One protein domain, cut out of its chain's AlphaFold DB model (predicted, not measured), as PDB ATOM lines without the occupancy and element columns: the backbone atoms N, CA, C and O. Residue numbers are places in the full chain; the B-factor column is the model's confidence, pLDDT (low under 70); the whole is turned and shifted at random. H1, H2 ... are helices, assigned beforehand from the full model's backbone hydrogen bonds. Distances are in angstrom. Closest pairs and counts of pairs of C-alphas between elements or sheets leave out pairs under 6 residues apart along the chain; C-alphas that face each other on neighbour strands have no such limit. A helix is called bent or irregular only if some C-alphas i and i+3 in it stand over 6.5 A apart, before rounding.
ATOM      1  N   GLN A  69      32.694  30.102 -15.923       69.75
ATOM      2  CA  GLN A  69      34.079  29.631 -15.987       69.75
ATOM      3  C   GLN A  69      34.222  28.399 -16.900       69.75
ATOM      4  O   GLN A  69      35.120  28.348 -17.740       69.75
ATOM      5  N   SER A  70      33.306  27.433 -16.789       77.00
ATOM      6  CA  SER A  70      33.275  26.236 -17.644       77.00
ATOM      7  C   SER A  70      33.064  26.578 -19.129       77.00
ATOM      8  O   SER A  70      33.701  25.998 -20.019       77.00
ATOM      9  N   GLN A  71      32.210  27.563 -19.422       82.06
ATOM     10  CA  GLN A  71      31.991  28.064 -20.779       82.06
ATOM     11  C   GLN A  71      33.238  28.761 -21.334       82.06
ATOM     12  O   GLN A  71      33.627  28.484 -22.470       82.06
ATOM     13  N   ALA A  72      33.892  29.615 -20.544       86.75
ATOM     14  CA  ALA A  72      35.119  30.300 -20.947       86.75
ATOM     15  C   ALA A  72      36.260  29.309 -21.245       86.75
ATOM     16  O   ALA A  72      36.915  29.421 -22.283       86.75
ATOM     17  N   GLU A  73      36.450  28.295 -20.393       87.44
ATOM     18  CA  GLU A  73      37.418  27.210 -20.618       87.44
ATOM     19  C   GLU A  73      37.115  26.442 -21.914       87.44
ATOM     20  O   GLU A  73      38.018  26.147 -22.703       87.44
ATOM     21  N   THR A  74      35.836  26.157 -22.170       90.06
ATOM     22  CA  THR A  74      35.404  25.473 -23.395       90.06
ATOM     23  C   THR A  74      35.676  26.325 -24.634       90.06
ATOM     24  O   THR A  74      36.243  25.820 -25.601       90.06
ATOM     25  N   ILE A  75      35.333  27.617 -24.615       92.56
ATOM     26  CA  ILE A  75      35.587  28.549 -25.726       92.56
ATOM     27  C   ILE A  75      37.086  28.650 -26.018       92.56
ATOM     28  O   ILE A  75      37.482  28.492 -27.173       92.56
ATOM     29  N   ALA A  76      37.919  28.823 -24.989       94.38
ATOM     30  CA  ALA A  76      39.370  28.892 -25.146       94.38
ATOM     31  C   ALA A  76      39.942  27.611 -25.781       94.38
ATOM     32  O   ALA A  76      40.832  27.668 -26.627       94.38
ATOM     33  N   MET A  77      39.402  26.441 -25.427       94.12
ATOM     34  CA  MET A  77      39.819  25.170 -26.021       94.12
ATOM     35  C   MET A  77      39.370  25.022 -27.486       94.12
ATOM     36  O   MET A  77      40.102  24.457 -28.303       94.12
ATOM     37  N   LEU A  78      38.184  25.528 -27.843       96.19
ATOM     38  CA  LEU A  78      37.721  25.571 -29.234       96.19
ATOM     39  C   LEU A  78      38.601  26.500 -30.083       96.19
ATOM     40  O   LEU A  78      38.968  26.134 -31.198       96.19
ATOM     41  N   GLU A  79      38.960  27.673 -29.556       96.00
ATOM     42  CA  GLU A  79      39.879  28.615 -30.208       96.00
ATOM     43  C   GLU A  79      41.257  27.980 -30.404       96.00
ATOM     44  O   GLU A  79      41.766  27.945 -31.524       96.00
ATOM     45  N   TRP A  80      41.798  27.361 -29.349       95.69
ATOM     46  CA  TRP A  80      43.064  26.638 -29.405       95.69
ATOM     47  C   TRP A  80      43.067  25.542 -30.481       95.69
ATOM     48  O   TRP A  80      44.052  25.407 -31.201       95.69
ATOM     49  N   LEU A  81      41.981  24.774 -30.641       95.06
ATOM     50  CA  LEU A  81      41.882  23.750 -31.693       95.06
ATOM     51  C   LEU A  81      41.972  24.350 -33.103       95.06
ATOM     52  O   LEU A  81      42.653  23.788 -33.963       95.06
ATOM     53  N   VAL A  82      41.290  25.474 -33.338       95.69
ATOM     54  CA  VAL A  82      41.315  26.182 -34.628       95.69
ATOM     55  C   VAL A  82      42.717  26.717 -34.916       95.69
ATOM     56  O   VAL A  82      43.257  26.465 -35.996       95.69
ATOM     57  N   ASP A  83      43.327  27.389 -33.941       93.94
ATOM     58  CA  ASP A  83      44.662  27.970 -34.091       93.94
ATOM     59  C   ASP A  83      45.740  26.886 -34.244       93.94
ATOM     60  O   ASP A  83      46.616  27.010 -35.095       93.94
ATOM     61  N   THR A  84      45.630  25.758 -33.535       92.00
ATOM     62  CA  THR A  84      46.599  24.652 -33.646       92.00
ATOM     63  C   THR A  84      46.646  24.063 -35.062       92.00
ATOM     64  O   THR A  84      47.715  23.686 -35.541       92.00
ATOM     65  N   VAL A  85      45.508  23.979 -35.763       89.56
ATOM     66  CA  VAL A  85      45.491  23.525 -37.166       89.56
ATOM     67  C   VAL A  85      46.041  24.599 -38.107       89.56
ATOM     68  O   VAL A  85      46.772  24.263 -39.036       89.56
ATOM     69  N   ALA A  86      45.763  25.882 -37.850       89.44
ATOM     70  CA  ALA A  86      46.352  26.984 -38.619       89.44
ATOM     71  C   ALA A  86      47.885  27.033 -38.470       89.44
ATOM     72  O   ALA A  86      48.608  27.338 -39.417       89.44
ATOM     73  N   GLU A  87      48.390  26.653 -37.300       89.88
ATOM     74  CA  GLU A  87      49.812  26.601 -36.976       89.88
ATOM     75  C   GLU A  87      50.442  25.226 -37.240       89.88
ATOM     76  O   GLU A  87      51.501  24.935 -36.692       89.88
ATOM     77  N   ALA A  88      49.854  24.373 -38.092       82.00
ATOM     78  CA  ALA A  88      50.306  22.992 -38.303       82.00
ATOM     79  C   ALA A  88      51.823  22.837 -38.545       82.00
ATOM     80  O   ALA A  88      52.412  21.862 -38.089       82.00
ATOM     81  N   THR A  89      52.510  23.794 -39.173       77.38
ATOM     82  CA  THR A  89      53.980  23.758 -39.337       77.38
ATOM     83  C   THR A  89      54.774  23.734 -38.031       77.38
ATOM     84  O   THR A  89      55.947  23.374 -38.045       77.38
ATOM     85  N   THR A  90      54.174  24.133 -36.910       79.69
ATOM     86  CA  THR A  90      54.809  24.127 -35.587       79.69
ATOM     87  C   THR A  90      54.569  22.826 -34.827       79.69
ATOM     88  O   THR A  90      55.142  22.626 -33.751       79.69
ATOM     89  N   ALA A  91      53.748  21.918 -35.370       80.81
ATOM     90  CA  ALA A  91      53.446  20.680 -34.679       80.81
ATOM     91  C   ALA A  91      54.696  19.779 -34.585       80.81
ATOM     92  O   ALA A  91      55.580  19.811 -35.446       80.81
ATOM     93  N   PRO A  92      54.779  18.930 -33.547       81.31
ATOM     94  CA  PRO A  92      55.899  18.015 -33.368       81.31
ATOM     95  C   PRO A  92      56.101  17.081 -34.569       81.31
ATOM     96  O   PRO A  92      55.141  16.668 -35.216       81.31
ATOM     97  N   ALA A  93      57.348  16.666 -34.812       72.31
ATOM     98  CA  ALA A  93      57.717  15.834 -35.961       72.31
ATOM     99  C   ALA A  93      56.906  14.525 -36.085       72.31
ATOM    100  O   ALA A  93      56.637  14.074 -37.196       72.31
ATOM    101  N   GLY A  94      56.486  13.924 -34.963       68.19
ATOM    102  CA  GLY A  94      55.661  12.709 -34.964       68.19
ATOM    103  C   GLY A  94      54.222  12.901 -35.465       68.19
ATOM    104  O   GLY A  94      53.563  11.920 -35.792       68.19
ATOM    105  N   THR A  95      53.728  14.139 -35.555       77.75
ATOM    106  CA  THR A  95      52.317  14.451 -35.833       77.75
ATOM    107  C   THR A  95      51.893  14.140 -37.271       77.75
ATOM    108  O   THR A  95      50.787  13.655 -37.486       77.75
ATOM    109  N   PHE A  96      52.767  14.379 -38.255       72.62
ATOM    110  CA  PHE A  96      52.435  14.258 -39.685       72.62
ATOM    111  C   PHE A  96      53.212  13.166 -40.414       72.62
ATOM    112  O   PHE A  96      53.282  13.180 -41.641       72.62
ATOM    113  N   ALA A  97      53.785  12.203 -39.689       67.25
ATOM    114  CA  ALA A  97      54.639  11.170 -40.281       67.25
ATOM    115  C   ALA A  97      53.966  10.391 -41.434       67.25
ATOM    116  O   ALA A  97      54.656   9.917 -42.331       67.25
ATOM    117  N   ALA A  98      52.632  10.281 -41.430       67.06
ATOM    118  CA  ALA A  98      51.864   9.596 -42.472       67.06
ATOM    119  C   ALA A  98      51.502  10.472 -43.692       67.06
ATOM    120  O   ALA A  98      51.133   9.923 -44.725       67.06
ATOM    121  N   ALA A  99      51.570  11.805 -43.590       78.31
ATOM    122  CA  ALA A  99      51.132  12.722 -44.650       78.31
ATOM    123  C   ALA A  99      51.830  14.100 -44.567       78.31
ATOM    124  O   ALA A  99      51.161  15.110 -44.328       78.31
ATOM    125  N   PRO A 100      53.162  14.181 -44.760       78.31
ATOM    126  CA  PRO A 100      53.897  15.447 -44.667       78.31
ATOM    127  C   PRO A 100      53.436  16.478 -45.711       78.31
ATOM    128  O   PRO A 100      53.351  17.666 -45.411       78.31
ATOM    129  N   ASP A 101      53.043  16.021 -46.902       84.75
ATOM    130  CA  ASP A 101      52.585  16.888 -47.997       84.75
ATOM    131  C   ASP A 101      51.228  17.556 -47.717       84.75
ATOM    132  O   ASP A 101      50.818  18.466 -48.435       84.75
ATOM    133  N   ALA A 102      50.519  17.137 -46.663       86.94
ATOM    134  CA  ALA A 102      49.264  17.761 -46.261       86.94
ATOM    135  C   ALA A 102      49.468  19.102 -45.539       86.94
ATOM    136  O   ALA A 102      48.529  19.891 -45.480       86.94
ATOM    137  N   VAL A 103      50.661  19.374 -44.991       86.88
ATOM    138  CA  VAL A 103      50.904  20.516 -44.091       86.88
ATOM    139  C   VAL A 103      50.456  21.865 -44.678       86.88
ATOM    140  O   VAL A 103      49.722  22.560 -43.977       86.88
ATOM    141  N   PRO A 104      50.771  22.233 -45.938       89.12
ATOM    142  CA  PRO A 104      50.296  23.500 -46.505       89.12
ATOM    143  C   PRO A 104      48.763  23.597 -46.556       89.12
ATOM    144  O   PRO A 104      48.183  24.610 -46.173       89.12
ATOM    145  N   VAL A 105      48.088  22.510 -46.951       92.62
ATOM    146  CA  VAL A 105      46.616  22.456 -47.015       92.62
ATOM    147  C   VAL A 105      46.003  22.559 -45.616       92.62
ATOM    148  O   VAL A 105      44.950  23.171 -45.451       92.62
ATOM    149  N   LEU A 106      46.656  21.988 -44.597       91.50
ATOM    150  CA  LEU A 106      46.213  22.087 -43.204       91.50
ATOM    151  C   LEU A 106      46.260  23.529 -42.689       91.50
ATOM    152  O   LEU A 106      45.308  23.957 -42.039       91.50
ATOM    153  N   GLN A 107      47.313  24.282 -43.018       91.75
ATOM    154  CA  GLN A 107      47.428  25.693 -42.634       91.75
ATOM    155  C   GLN A 107      46.327  26.538 -43.275       91.75
ATOM    156  O   GLN A 107      45.601  27.243 -42.572       91.75
ATOM    157  N   ASP A 108      46.141  26.406 -44.592       94.62
ATOM    158  CA  ASP A 108      45.077  27.101 -45.322       94.62
ATOM    159  C   ASP A 108      43.696  26.763 -44.751       94.62
ATOM    160  O   ASP A 108      42.828  27.631 -44.616       94.62
ATOM    161  N   LEU A 109      43.487  25.496 -44.380       95.44
ATOM    162  CA  LEU A 109      42.245  25.037 -43.774       95.44
ATOM    163  C   LEU A 109      42.039  25.651 -42.391       95.44
ATOM    164  O   LEU A 109      40.934  26.111 -42.103       95.44
ATOM    165  N   GLY A 110      43.075  25.693 -41.554       94.12
ATOM    166  CA  GLY A 110      43.020  26.336 -40.244       94.12
ATOM    167  C   GLY A 110      42.703  27.828 -40.350       94.12
ATOM    168  O   GLY A 110      41.823  28.324 -39.646       94.12
ATOM    169  N   HIS A 111      43.326  28.537 -41.296       96.00
ATOM    170  CA  HIS A 111      43.012  29.940 -41.573       96.00
ATOM    171  C   HIS A 111      41.567  30.131 -42.052       96.00
ATOM    172  O   HIS A 111      40.863  31.001 -41.538       96.00
ATOM    173  N   ALA A 112      41.086  29.292 -42.974       97.12
ATOM    174  CA  ALA A 112      39.702  29.352 -43.441       97.12
ATOM    175  C   ALA A 112      38.694  29.040 -42.317       97.12
ATOM    176  O   ALA A 112      37.672  29.719 -42.202       97.12
ATOM    177  N   ALA A 113      38.990  28.063 -41.454       97.12
ATOM    178  CA  ALA A 113      38.188  27.751 -40.273       97.12
ATOM    179  C   ALA A 113      38.164  28.933 -39.288       97.12
ATOM    180  O   ALA A 113      37.099  29.310 -38.801       97.12
ATOM    181  N   ARG A 114      39.300  29.601 -39.062       96.81
ATOM    182  CA  ARG A 114      39.355  30.823 -38.250       96.81
ATOM    183  C   ARG A 114      38.478  31.932 -38.823       96.81
ATOM    184  O   ARG A 114      37.737  32.553 -38.065       96.81
ATOM    185  N   SER A 115      38.492  32.139 -40.143       97.50
ATOM    186  CA  SER A 115      37.589  33.092 -40.798       97.50
ATOM    187  C   SER A 115      36.117  32.738 -40.568       97.50
ATOM    188  O   SER A 115      35.335  33.618 -40.212       97.50
ATOM    189  N   VAL A 116      35.734  31.457 -40.672       97.19
ATOM    190  CA  VAL A 116      34.373  31.002 -40.323       97.19
ATOM    191  C   VAL A 116      34.018  31.379 -38.882       97.19
ATOM    192  O   VAL A 116      32.939  31.920 -38.655       97.19
ATOM    193  N   ALA A 117      34.921  31.148 -37.925       96.44
ATOM    194  CA  ALA A 117      34.679  31.374 -36.498       96.44
ATOM    195  C   ALA A 117      34.416  32.845 -36.116       96.44
ATOM    196  O   ALA A 117      33.767  33.094 -35.097       96.44
ATOM    197  N   ILE A 118      34.943  33.808 -36.884       95.81
ATOM    198  CA  ILE A 118      34.883  35.250 -36.563       95.81
ATOM    199  C   ILE A 118      33.929  36.058 -37.455       95.81
ATOM    200  O   ILE A 118      33.632  37.203 -37.127       95.81
ATOM    201  N   THR A 119      33.473  35.508 -38.586       95.06
ATOM    202  CA  THR A 119      32.654  36.262 -39.555       95.06
ATOM    203  C   THR A 119      31.271  36.583 -38.971       95.06
ATOM    204  O   THR A 119      30.537  35.648 -38.657       95.06
ATOM    205  N   PRO A 120      30.833  37.849 -38.870       90.88
ATOM    206  CA  PRO A 120      29.539  38.202 -38.277       90.88
ATOM    207  C   PRO A 120      28.303  37.648 -39.012       90.88
ATOM    208  O   PRO A 120      28.346  37.239 -40.170       90.88
ATOM    209  N   ALA A 121      27.135  37.666 -38.357       82.50
ATOM    210  CA  ALA A 121      25.855  37.273 -38.977       82.50
ATOM    211  C   ALA A 121      25.325  38.261 -40.022       82.50
ATOM    212  O   ALA A 121      24.537  37.871 -40.889       82.50
ATOM    213  N   SER A 122      25.760  39.520 -39.956       85.81
ATOM    214  CA  SER A 122      25.503  40.535 -40.978       85.81
ATOM    215  C   SER A 122      26.198  40.203 -42.303       85.81
ATOM    216  O   SER A 122      25.642  40.476 -43.362       85.81
ATOM    217  N   GLU A 123      27.348  39.527 -42.263       91.38
ATOM    218  CA  GLU A 123      28.204  39.236 -43.420       91.38
ATOM    219  C   GLU A 123      27.913  37.855 -44.029       91.38
ATOM    220  O   GLU A 123      28.786  37.004 -44.211       91.38
ATOM    221  N   GLY A 124      26.640  37.605 -44.339       88.31
ATOM    222  CA  GLY A 124      26.180  36.283 -44.768       88.31
ATOM    223  C   GLY A 124      26.848  35.748 -46.044       88.31
ATOM    224  O   GLY A 124      27.049  34.537 -46.146       88.31
ATOM    225  N   GLU A 125      27.204  36.627 -46.984       93.25
ATOM    226  CA  GLU A 125      27.913  36.274 -48.223       93.25
ATOM    227  C   GLU A 125      29.376  35.897 -47.960       93.25
ATOM    228  O   GLU A 125      29.831  34.861 -48.444       93.25
ATOM    229  N   ALA A 126      30.084  36.670 -47.130       94.94
ATOM    230  CA  ALA A 126      31.457  36.361 -46.733       94.94
ATOM    231  C   ALA A 126      31.528  35.011 -46.004       94.94
ATOM    232  O   ALA A 126      32.359  34.163 -46.334       94.94
ATOM    233  N   LEU A 127      30.584  34.743 -45.093       96.00
ATOM    234  CA  LEU A 127      30.500  33.452 -44.408       96.00
ATOM    235  C   LEU A 127      30.323  32.290 -45.398       96.00
ATOM    236  O   LEU A 127      30.977  31.259 -45.260       96.00
ATOM    237  N   MET A 128      29.486  32.456 -46.424       96.69
ATOM    238  CA  MET A 128      29.325  31.445 -47.476       96.69
ATOM    239  C   MET A 128      30.619  31.214 -48.268       96.69
ATOM    240  O   MET A 128      30.946  30.064 -48.569       96.69
ATOM    241  N   VAL A 129      31.381  32.270 -48.573       97.06
ATOM    242  CA  VAL A 129      32.702  32.155 -49.218       97.06
ATOM    243  C   VAL A 129      33.666  31.349 -48.346       97.06
ATOM    244  O   VAL A 129      34.324  30.434 -48.848       97.06
ATOM    245  N   HIS A 130      33.718  31.622 -47.041       97.62
ATOM    246  CA  HIS A 130      34.577  30.884 -46.116       97.62
ATOM    247  C   HIS A 130      34.159  29.412 -45.981       97.62
ATOM    248  O   HIS A 130      35.011  28.534 -46.104       97.62
ATOM    249  N   LEU A 131      32.862  29.113 -45.846       97.25
ATOM    250  CA  LEU A 131      32.352  27.733 -45.799       97.25
ATOM    251  C   LEU A 131      32.700  26.941 -47.074       97.25
ATOM    252  O   LEU A 131      33.181  25.809 -46.996       97.25
ATOM    253  N   ASN A 132      32.517  27.547 -48.251       97.44
ATOM    254  CA  ASN A 132      32.886  26.928 -49.527       97.44
ATOM    255  C   ASN A 132      34.406  26.739 -49.659       97.44
ATOM    256  O   ASN A 132      34.863  25.742 -50.219       97.44
ATOM    257  N   THR A 133      35.194  27.668 -49.113       98.12
ATOM    258  CA  THR A 133      36.658  27.566 -49.075       98.12
ATOM    259  C   THR A 133      37.106  26.382 -48.224       98.12
ATOM    260  O   THR A 133      37.904  25.577 -48.703       98.12
ATOM    261  N   VAL A 134      36.545  26.212 -47.021       98.12
ATOM    262  CA  VAL A 134      36.824  25.044 -46.167       98.12
ATOM    263  C   VAL A 134      36.460  23.747 -46.897       98.12
ATOM    264  O   VAL A 134      37.277  22.830 -46.961       98.12
ATOM    265  N   SER A 135      35.279  23.679 -47.524       97.31
ATOM    266  CA  SER A 135      34.860  22.492 -48.285       97.31
ATOM    267  C   SER A 135      35.820  22.155 -49.437       97.31
ATOM    268  O   SER A 135      36.194  20.993 -49.624       97.31
ATOM    269  N   ARG A 136      36.289  23.162 -50.186       97.69
ATOM    270  CA  ARG A 136      37.295  22.977 -51.244       97.69
ATOM    271  C   ARG A 136      38.620  22.453 -50.683       97.69
ATOM    272  O   ARG A 136      39.185  21.536 -51.271       97.69
ATOM    273  N   LEU A 137      39.105  23.007 -49.573       97.19
ATOM    274  CA  LEU A 137      40.373  22.605 -48.952       97.19
ATOM    275  C   LEU A 137      40.321  21.173 -48.408       97.19
ATOM    276  O   LEU A 137      41.251  20.406 -48.633       97.19
ATOM    277  N   ILE A 138      39.198  20.753 -47.812       95.44
ATOM    278  CA  ILE A 138      38.992  19.347 -47.420       95.44
ATOM    279  C   ILE A 138      39.116  18.414 -48.631       95.44
ATOM    280  O   ILE A 138      39.653  17.313 -48.512       95.44
ATOM    281  N   ASN A 139      38.666  18.844 -49.815       94.00
ATOM    282  CA  ASN A 139      38.808  18.038 -51.027       94.00
ATOM    283  C   ASN A 139      40.251  17.922 -51.533       94.00
ATOM    284  O   ASN A 139      40.562  16.947 -52.215       94.00
ATOM    285  N   GLN A 140      41.113  18.876 -51.177       94.50
ATOM    286  CA  GLN A 140      42.532  18.895 -51.534       94.50
ATOM    287  C   GLN A 140      43.403  18.082 -50.570       94.50
ATOM    288  O   GLN A 140      44.559  17.817 -50.889       94.50
ATOM    289  N   LEU A 141      42.867  17.662 -49.418       91.62
ATOM    290  CA  LEU A 141      43.591  16.776 -48.513       91.62
ATOM    291  C   LEU A 141      43.932  15.446 -49.212       91.62
ATOM    292  O   LEU A 141      43.066  14.894 -49.914       91.62
ATOM    293  N   PRO A 142      45.149  14.906 -48.992       90.00
ATOM    294  CA  PRO A 142      45.542  13.599 -49.503       90.00
ATOM    295  C   PRO A 142      44.529  12.500 -49.151       90.00
ATOM    296  O   PRO A 142      43.913  12.518 -48.086       90.00
ATOM    297  N   GLY A 143      44.342  11.553 -50.072       86.00
ATOM    298  CA  GLY A 143      43.554  10.340 -49.836       86.00
ATOM    299  C   GLY A 143      44.370   9.221 -49.177       86.00
ATOM    300  O   GLY A 143      45.464   9.449 -48.664       86.00
ATOM    301  N   GLY A 144      43.851   7.992 -49.235       86.69
ATOM    302  CA  GLY A 144      44.509   6.807 -48.676       86.69
ATOM    303  C   GLY A 144      44.279   6.663 -47.172       86.69
ATOM    304  O   GLY A 144      43.174   6.881 -46.684       86.69
ATOM    305  N   GLU A 145      45.328   6.302 -46.433       83.75
ATOM    306  CA  GLU A 145      45.258   6.019 -44.991       83.75
ATOM    307  C   GLU A 145      45.195   7.285 -44.113       83.75
ATOM    308  O   GLU A 145      45.066   7.176 -42.900       83.75
ATOM    309  N   ALA A 146      45.281   8.498 -44.665       86.75
ATOM    310  CA  ALA A 146      45.274   9.728 -43.869       86.75
ATOM    311  C   ALA A 146      43.845  10.176 -43.486       86.75
ATOM    312  O   ALA A 146      43.009  10.446 -44.345       86.75
ATOM    313  N   SER A 147      43.570  10.292 -42.184       85.75
ATOM    314  CA  SER A 147      42.232  10.531 -41.600       85.75
ATOM    315  C   SER A 147      41.998  11.939 -41.032       85.75
ATOM    316  O   SER A 147      40.853  12.320 -40.804       85.75
ATOM    317  N   PHE A 148      43.061  12.717 -40.805       91.88
ATOM    318  CA  PHE A 148      43.040  14.119 -40.350       91.88
ATOM    319  C   PHE A 148      42.025  14.455 -39.221       91.88
ATOM    320  O   PHE A 148      41.224  15.384 -39.375       91.88
ATOM    321  N   PRO A 149      42.054  13.779 -38.053       95.06
ATOM    322  CA  PRO A 149      41.102  14.048 -36.966       95.06
ATOM    323  C   PRO A 149      41.164  15.496 -36.443       95.06
ATOM    324  O   PRO A 149      40.129  16.079 -36.122       95.06
ATOM    325  N   ALA A 150      42.345  16.126 -36.434       94.81
ATOM    326  CA  ALA A 150      42.493  17.527 -36.031       94.81
ATOM    327  C   ALA A 150      41.736  18.493 -36.956       94.81
ATOM    328  O   ALA A 150      41.096  19.421 -36.469       94.81
ATOM    329  N   VAL A 151      41.739  18.246 -38.274       94.88
ATOM    330  CA  VAL A 151      40.963  19.035 -39.249       94.88
ATOM    331  C   VAL A 151      39.482  18.953 -38.929       94.88
ATOM    332  O   VAL A 151      38.810  19.977 -38.836       94.88
ATOM    333  N   ARG A 152      38.979  17.731 -38.733       95.25
ATOM    334  CA  ARG A 152      37.577  17.498 -38.399       95.25
ATOM    335  C   ARG A 152      37.181  18.283 -37.148       95.25
ATOM    336  O   ARG A 152      36.207  19.030 -37.183       95.25
ATOM    337  N   ARG A 153      37.980  18.191 -36.085       97.31
ATOM    338  CA  ARG A 153      37.736  18.882 -34.810       97.31
ATOM    339  C   ARG A 153      37.825  20.402 -34.937       97.31
ATOM    340  O   ARG A 153      36.949  21.086 -34.423       97.31
ATOM    341  N   ALA A 154      38.816  20.934 -35.652       97.56
ATOM    342  CA  ALA A 154      38.986  22.375 -35.850       97.56
ATOM    343  C   ALA A 154      37.858  22.997 -36.687       97.56
ATOM    344  O   ALA A 154      37.358  24.066 -36.348       97.56
ATOM    345  N   VAL A 155      37.403  22.320 -37.748       97.50
ATOM    346  CA  VAL A 155      36.272  22.804 -38.557       97.50
ATOM    347  C   VAL A 155      34.994  22.851 -37.725       97.50
ATOM    348  O   VAL A 155      34.295  23.862 -37.736       97.50
ATOM    349  N   VAL A 156      34.696  21.795 -36.964       97.25
ATOM    350  CA  VAL A 156      33.517  21.778 -36.085       97.25
ATOM    351  C   VAL A 156      33.648  22.827 -34.982       97.25
ATOM    352  O   VAL A 156      32.691  23.551 -34.722       97.25
ATOM    353  N   ALA A 157      34.834  22.984 -34.386       97.31
ATOM    354  CA  ALA A 157      35.091  24.017 -33.388       97.31
ATOM    355  C   ALA A 157      34.834  25.425 -33.942       97.31
ATOM    356  O   ALA A 157      34.161  26.222 -33.292       97.31
ATOM    357  N   ALA A 158      35.274  25.716 -35.169       98.06
ATOM    358  CA  ALA A 158      34.992  26.983 -35.835       98.06
ATOM    359  C   ALA A 158      33.491  27.220 -36.063       98.06
ATOM    360  O   ALA A 158      33.002  28.327 -35.839       98.06
ATOM    361  N   LEU A 159      32.746  26.188 -36.471       96.25
ATOM    362  CA  LEU A 159      31.291  26.264 -36.641       96.25
ATOM    363  C   LEU A 159      30.574  26.535 -35.311       96.25
ATOM    364  O   LEU A 159      29.664  27.364 -35.256       96.25
ATOM    365  N   VAL A 160      31.006  25.870 -34.238       94.50
ATOM    366  CA  VAL A 160      30.478  26.065 -32.883       94.50
ATOM    367  C   VAL A 160      30.779  27.478 -32.388       94.50
ATOM    368  O   VAL A 160      29.853  28.186 -31.999       94.50
ATOM    369  N   LEU A 161      32.035  27.930 -32.466       94.75
ATOM    370  CA  LEU A 161      32.438  29.293 -32.093       94.75
ATOM    371  C   LEU A 161      31.632  30.341 -32.855       94.75
ATOM    372  O   LEU A 161      31.134  31.303 -32.267       94.75
ATOM    373  N   ARG A 162      31.450  30.128 -34.161       94.81
ATOM    374  CA  ARG A 162      30.657  31.015 -35.002       94.81
ATOM    375  C   ARG A 162      29.214  31.112 -34.514       94.81
ATOM    376  O   ARG A 162      28.649  32.209 -34.481       94.81
ATOM    377  N   ARG A 163      28.602  29.983 -34.158       90.62
ATOM    378  CA  ARG A 163      27.233  29.959 -33.634       90.62
ATOM    379  C   ARG A 163      27.136  30.631 -32.265       90.62
ATOM    380  O   ARG A 163      26.217  31.414 -32.060       90.62
ATOM    381  N   LEU A 164      28.087  30.374 -31.366       89.19
ATOM    382  CA  LEU A 164      28.125  30.984 -30.030       89.19
ATOM    383  C   LEU A 164      28.211  32.510 -30.097       89.19
ATOM    384  O   LEU A 164      27.491  33.202 -29.389       89.19
ATOM    385  N   ARG A 165      29.075  33.040 -30.967       90.62
ATOM    386  CA  ARG A 165      29.356  34.481 -31.033       90.62
ATOM    387  C   ARG A 165      28.297  35.288 -31.776       90.62
ATOM    388  O   ARG A 165      28.110  36.461 -31.475       90.62
ATOM    389  N   HIS A 166      27.642  34.702 -32.780       91.31
ATOM    390  CA  HIS A 166      26.759  35.469 -33.669       91.31
ATOM    391  C   HIS A 166      25.430  34.770 -33.995       91.31
ATOM    392  O   HIS A 166      24.768  35.138 -34.966       91.31
ATOM    393  N   GLY A 167      25.033  33.767 -33.215       87.50
ATOM    394  CA  GLY A 167      23.751  33.080 -33.351       87.50
ATOM    395  C   GLY A 167      23.677  32.084 -34.511       87.50
ATOM    396  O   GLY A 167      24.676  31.757 -35.162       87.50
ATOM    397  N   ALA A 168      22.465  31.576 -34.745       87.50
ATOM    398  CA  ALA A 168      22.182  30.515 -35.707       87.50
ATOM    399  C   ALA A 168      22.564  30.872 -37.157       87.50
ATOM    400  O   ALA A 168      22.585  32.036 -37.569       87.50
ATOM    401  N   PHE A 169      22.851  29.836 -37.942       87.94
ATOM    402  CA  PHE A 169      23.094  29.958 -39.376       87.94
ATOM    403  C   PHE A 169      21.774  30.215 -40.122       87.94
ATOM    404  O   PHE A 169      20.714  29.750 -39.721       87.94
ATOM    405  N   ARG A 170      21.823  30.944 -41.242       89.31
ATOM    406  CA  ARG A 170      20.666  31.094 -42.144       89.31
ATOM    407  C   ARG A 170      20.456  29.801 -42.952       89.31
ATOM    408  O   ARG A 170      21.439  29.112 -43.222       89.31
ATOM    409  N   PRO A 171      19.256  29.511 -43.488       90.06
ATOM    410  CA  PRO A 171      18.986  28.231 -44.162       90.06
ATOM    411  C   PRO A 171      19.967  27.826 -45.290       90.06
ATOM    412  O   PRO A 171      20.332  26.652 -45.382       90.06
ATOM    413  N   PRO A 172      20.464  28.737 -46.159       90.06
ATOM    414  CA  PRO A 172      21.489  28.379 -47.149       90.06
ATOM    415  C   PRO A 172      22.847  28.013 -46.526       90.06
ATOM    416  O   PRO A 172      23.564  27.156 -47.051       90.06
ATOM    417  N   GLN A 173      23.188  28.658 -45.408       90.81
ATOM    418  CA  GLN A 173      24.402  28.395 -44.640       90.81
ATOM    419  C   GLN A 173      24.274  27.054 -43.920       90.81
ATOM    420  O   GLN A 173      25.165  26.228 -44.061       90.81
ATOM    421  N   GLU A 174      23.139  26.779 -43.268       89.94
ATOM    422  CA  GLU A 174      22.857  25.494 -42.608       89.94
ATOM    423  C   GLU A 174      23.020  24.308 -43.559       89.94
ATOM    424  O   GLU A 174      23.745  23.365 -43.256       89.94
ATOM    425  N   ARG A 175      22.450  24.382 -44.770       89.50
ATOM    426  CA  ARG A 175      22.639  23.337 -45.794       89.50
ATOM    427  C   ARG A 175      24.101  23.145 -46.195       89.50
ATOM    428  O   ARG A 175      24.503  22.058 -46.601       89.50
ATOM    429  N   THR A 176      24.899  24.204 -46.156       92.50
ATOM    430  CA  THR A 176      26.328  24.133 -46.489       92.50
ATOM    431  C   THR A 176      27.131  23.559 -45.328       92.50
ATOM    432  O   THR A 176      27.983  22.709 -45.562       92.50
ATOM    433  N   VAL A 177      26.794  23.931 -44.093       94.06
ATOM    434  CA  VAL A 177      27.338  23.332 -42.871       94.06
ATOM    435  C   VAL A 177      27.035  21.834 -42.820       94.06
ATOM    436  O   VAL A 177      27.951  21.047 -42.610       94.06
ATOM    437  N   GLN A 178      25.803  21.411 -43.109       90.69
ATOM    438  CA  GLN A 178      25.444  19.990 -43.133       90.69
ATOM    439  C   GLN A 178      26.273  19.203 -44.154       90.69
ATOM    440  O   GLN A 178      26.859  18.171 -43.830       90.69
ATOM    441  N   ARG A 179      26.389  19.721 -45.386       91.75
ATOM    442  CA  ARG A 179      27.231  19.109 -46.428       91.75
ATOM    443  C   ARG A 179      28.697  19.033 -46.007       91.75
ATOM    444  O   ARG A 179      29.363  18.046 -46.304       91.75
ATOM    445  N   LEU A 180      29.190  20.051 -45.306       94.88
ATOM    446  CA  LEU A 180      30.553  20.093 -44.789       94.88
ATOM    447  C   LEU A 180      30.798  19.009 -43.727       94.88
ATOM    448  O   LEU A 180      31.804  18.304 -43.799       94.88
ATOM    449  N   LEU A 181      29.870  18.818 -42.786       94.88
ATOM    450  CA  LEU A 181      29.955  17.750 -41.782       94.88
ATOM    451  C   LEU A 181      29.924  16.359 -42.440       94.88
ATOM    452  O   LEU A 181      30.773  15.515 -42.156       94.88
ATOM    453  N   GLN A 182      29.030  16.143 -43.408       92.25
ATOM    454  CA  GLN A 182      28.965  14.895 -44.181       92.25
ATOM    455  C   GLN A 182      30.242  14.633 -44.994       92.25
ATOM    456  O   GLN A 182      30.689  13.489 -45.118       92.25
ATOM    457  N   GLN A 183      30.865  15.687 -45.528       94.25
ATOM    458  CA  GLN A 183      32.144  15.602 -46.231       94.25
ATOM    459  C   GLN A 183      33.271  15.146 -45.291       94.25
ATOM    460  O   GLN A 183      34.044  14.256 -45.655       94.25
ATOM    461  N   LEU A 184      33.342  15.706 -44.077       95.56
ATOM    462  CA  LEU A 184      34.302  15.296 -43.047       95.56
ATOM    463  C   LEU A 184      34.110  13.827 -42.647       95.56
ATOM    464  O   LEU A 184      35.083  13.074 -42.593       95.56
ATOM    465  N   TRP A 185      32.864  13.396 -42.426       94.62
ATOM    466  CA  TRP A 185      32.565  11.994 -42.124       94.62
ATOM    467  C   TRP A 185      32.953  11.059 -43.273       94.62
ATOM    468  O   TRP A 185      33.587  10.029 -43.056       94.62
ATOM    469  N   THR A 186      32.634  11.432 -44.514       92.50
ATOM    470  CA  THR A 186      32.973  10.629 -45.699       92.50
ATOM    471  C   THR A 186      34.482  10.418 -45.816       92.50
ATOM    472  O   THR A 186      34.922   9.310 -46.132       92.50
ATOM    473  N   ARG A 187      35.278  11.454 -45.520       92.94
ATOM    474  CA  ARG A 187      36.744  11.374 -45.491       92.94
ATOM    475  C   ARG A 187      37.249  10.461 -44.376       92.94
ATOM    476  O   ARG A 187      38.052   9.577 -44.659       92.94
ATOM    477  N   HIS A 188      36.728  10.608 -43.153       94.31
ATOM    478  CA  HIS A 188      37.027   9.697 -42.037       94.31
ATOM    479  C   HIS A 188      36.746   8.240 -42.412       94.31
ATOM    480  O   HIS A 188      37.613   7.380 -42.278       94.31
ATOM    481  N   ARG A 189      35.558   7.971 -42.965       92.56
ATOM    482  CA  ARG A 189      35.131   6.632 -43.383       92.56
ATOM    483  C   ARG A 189      36.035   6.042 -44.465       92.56
ATOM    484  O   ARG A 189      36.341   4.854 -44.416       92.56
ATOM    485  N   ALA A 190      36.441   6.844 -45.450       91.94
ATOM    486  CA  ALA A 190      37.359   6.399 -46.495       91.94
ATOM    487  C   ALA A 190      38.719   6.001 -45.901       91.94
ATOM    488  O   ALA A 190      39.178   4.887 -46.137       91.94
ATOM    489  N   ALA A 191      39.303   6.849 -45.050       91.94
ATOM    490  CA  ALA A 191      40.577   6.555 -44.399       91.94
ATOM    491  C   ALA A 191      40.502   5.329 -43.476       91.94
ATOM    492  O   ALA A 191      41.403   4.495 -43.483       91.94
ATOM    493  N   ALA A 192      39.413   5.175 -42.715       93.19
ATOM    494  CA  ALA A 192      39.189   4.012 -41.858       93.19
ATOM    495  C   ALA A 192      39.190   2.693 -42.651       93.19
ATOM    496  O   ALA A 192      39.788   1.711 -42.206       93.19
ATOM    497  N   ARG A 193      38.583   2.683 -43.847       90.56
ATOM    498  CA  ARG A 193      38.582   1.523 -44.754       90.56
ATOM    499  C   ARG A 193      39.978   1.188 -45.272       90.56
ATOM    500  O   ARG A 193      40.367   0.029 -45.226       90.56
ATOM    501  N   GLU A 194      40.734   2.191 -45.710       91.38
ATOM    502  CA  GLU A 194      42.108   2.000 -46.204       91.38
ATOM    503  C   GLU A 194      43.061   1.523 -45.093       91.38
ATOM    504  O   GLU A 194      43.931   0.675 -45.302       91.38
ATOM    505  N   LYS A 195      42.873   2.025 -43.868       92.81
ATOM    506  CA  LYS A 195      43.655   1.613 -42.696       92.81
ATOM    507  C   LYS A 195      43.479   0.124 -42.389       92.81
ATOM    508  O   LYS A 195      44.477  -0.550 -42.127       92.81
TER     509      LYS A 195
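This is residues 69 to 195 of the 486 residues of the protein "Predicted protein" of Chlamydomonas reinhardtii (UniProt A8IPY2). Four helices, H2, H3, H4 and H5, stand side by side as an up-and-down bundle, each running against the one before it in the chain, and H1 packs slantwise over H2 and H4. The 127 printed residues hold five named helices, H1 to H5 in chain order, and no named strand: all helix. The whole is compact, with a radius of gyration of the C-alphas of 14.5 A and spans of 40 by 32 by 23 A.

The longest helix, H5, residues 171 to 195, forms a helical hairpin with H4, residues 149 to 166, at a shallow tilt of 15 degrees; their closest C-alphas, of Arg 152 and Leu 184, are 6.1 A apart. H5 touches H3, residues 124 to 140, with residues 173 to 184 alone, the same way at 13 degrees; closest are the C-alphas of Ser 135 and Leu 180, 6.0 A. H2, residues 100 to 118, touches H4, the same way at 11 degrees, with the C-alphas of Ala 117 and Arg 162 closest at 4.3 A. H2 and H3 form a helical hairpin, closest at the C-alphas of Val 116 and His 130, 5.8 A. H2 and H5 are apart. H1, residues 69 to 86, touches H4 at a steep tilt of 51 degrees, closest at the C-alphas of Val 82 and Ala 154, 4.6 A. Every O i to N i+4 pair is within hydrogen-bond range in H1, H3, H4 and H5, and 13 of 15 in H2.

H1 begins at C-alpha 69 (34.079, 29.631, -15.987) and is 25.9 A long. H2, 28.6 A, has a kink of 25 degrees near residue 107 and is irregular: C-alphas 101 and 104 are 7.2 A apart. H3 is 24.8 A, H4 26.0 A and H5 36.3 A long, ending at C-alpha 195 (43.655, 1.613, -42.696).

The C-alphas of Ser 122 and Lys 195 are the two farthest apart, 43.0 A. The printed part has no cut. The link from H1 to H2, residues 87 to 99, is long. Residues 69, 94 and 97 to 98 have pLDDT under 70.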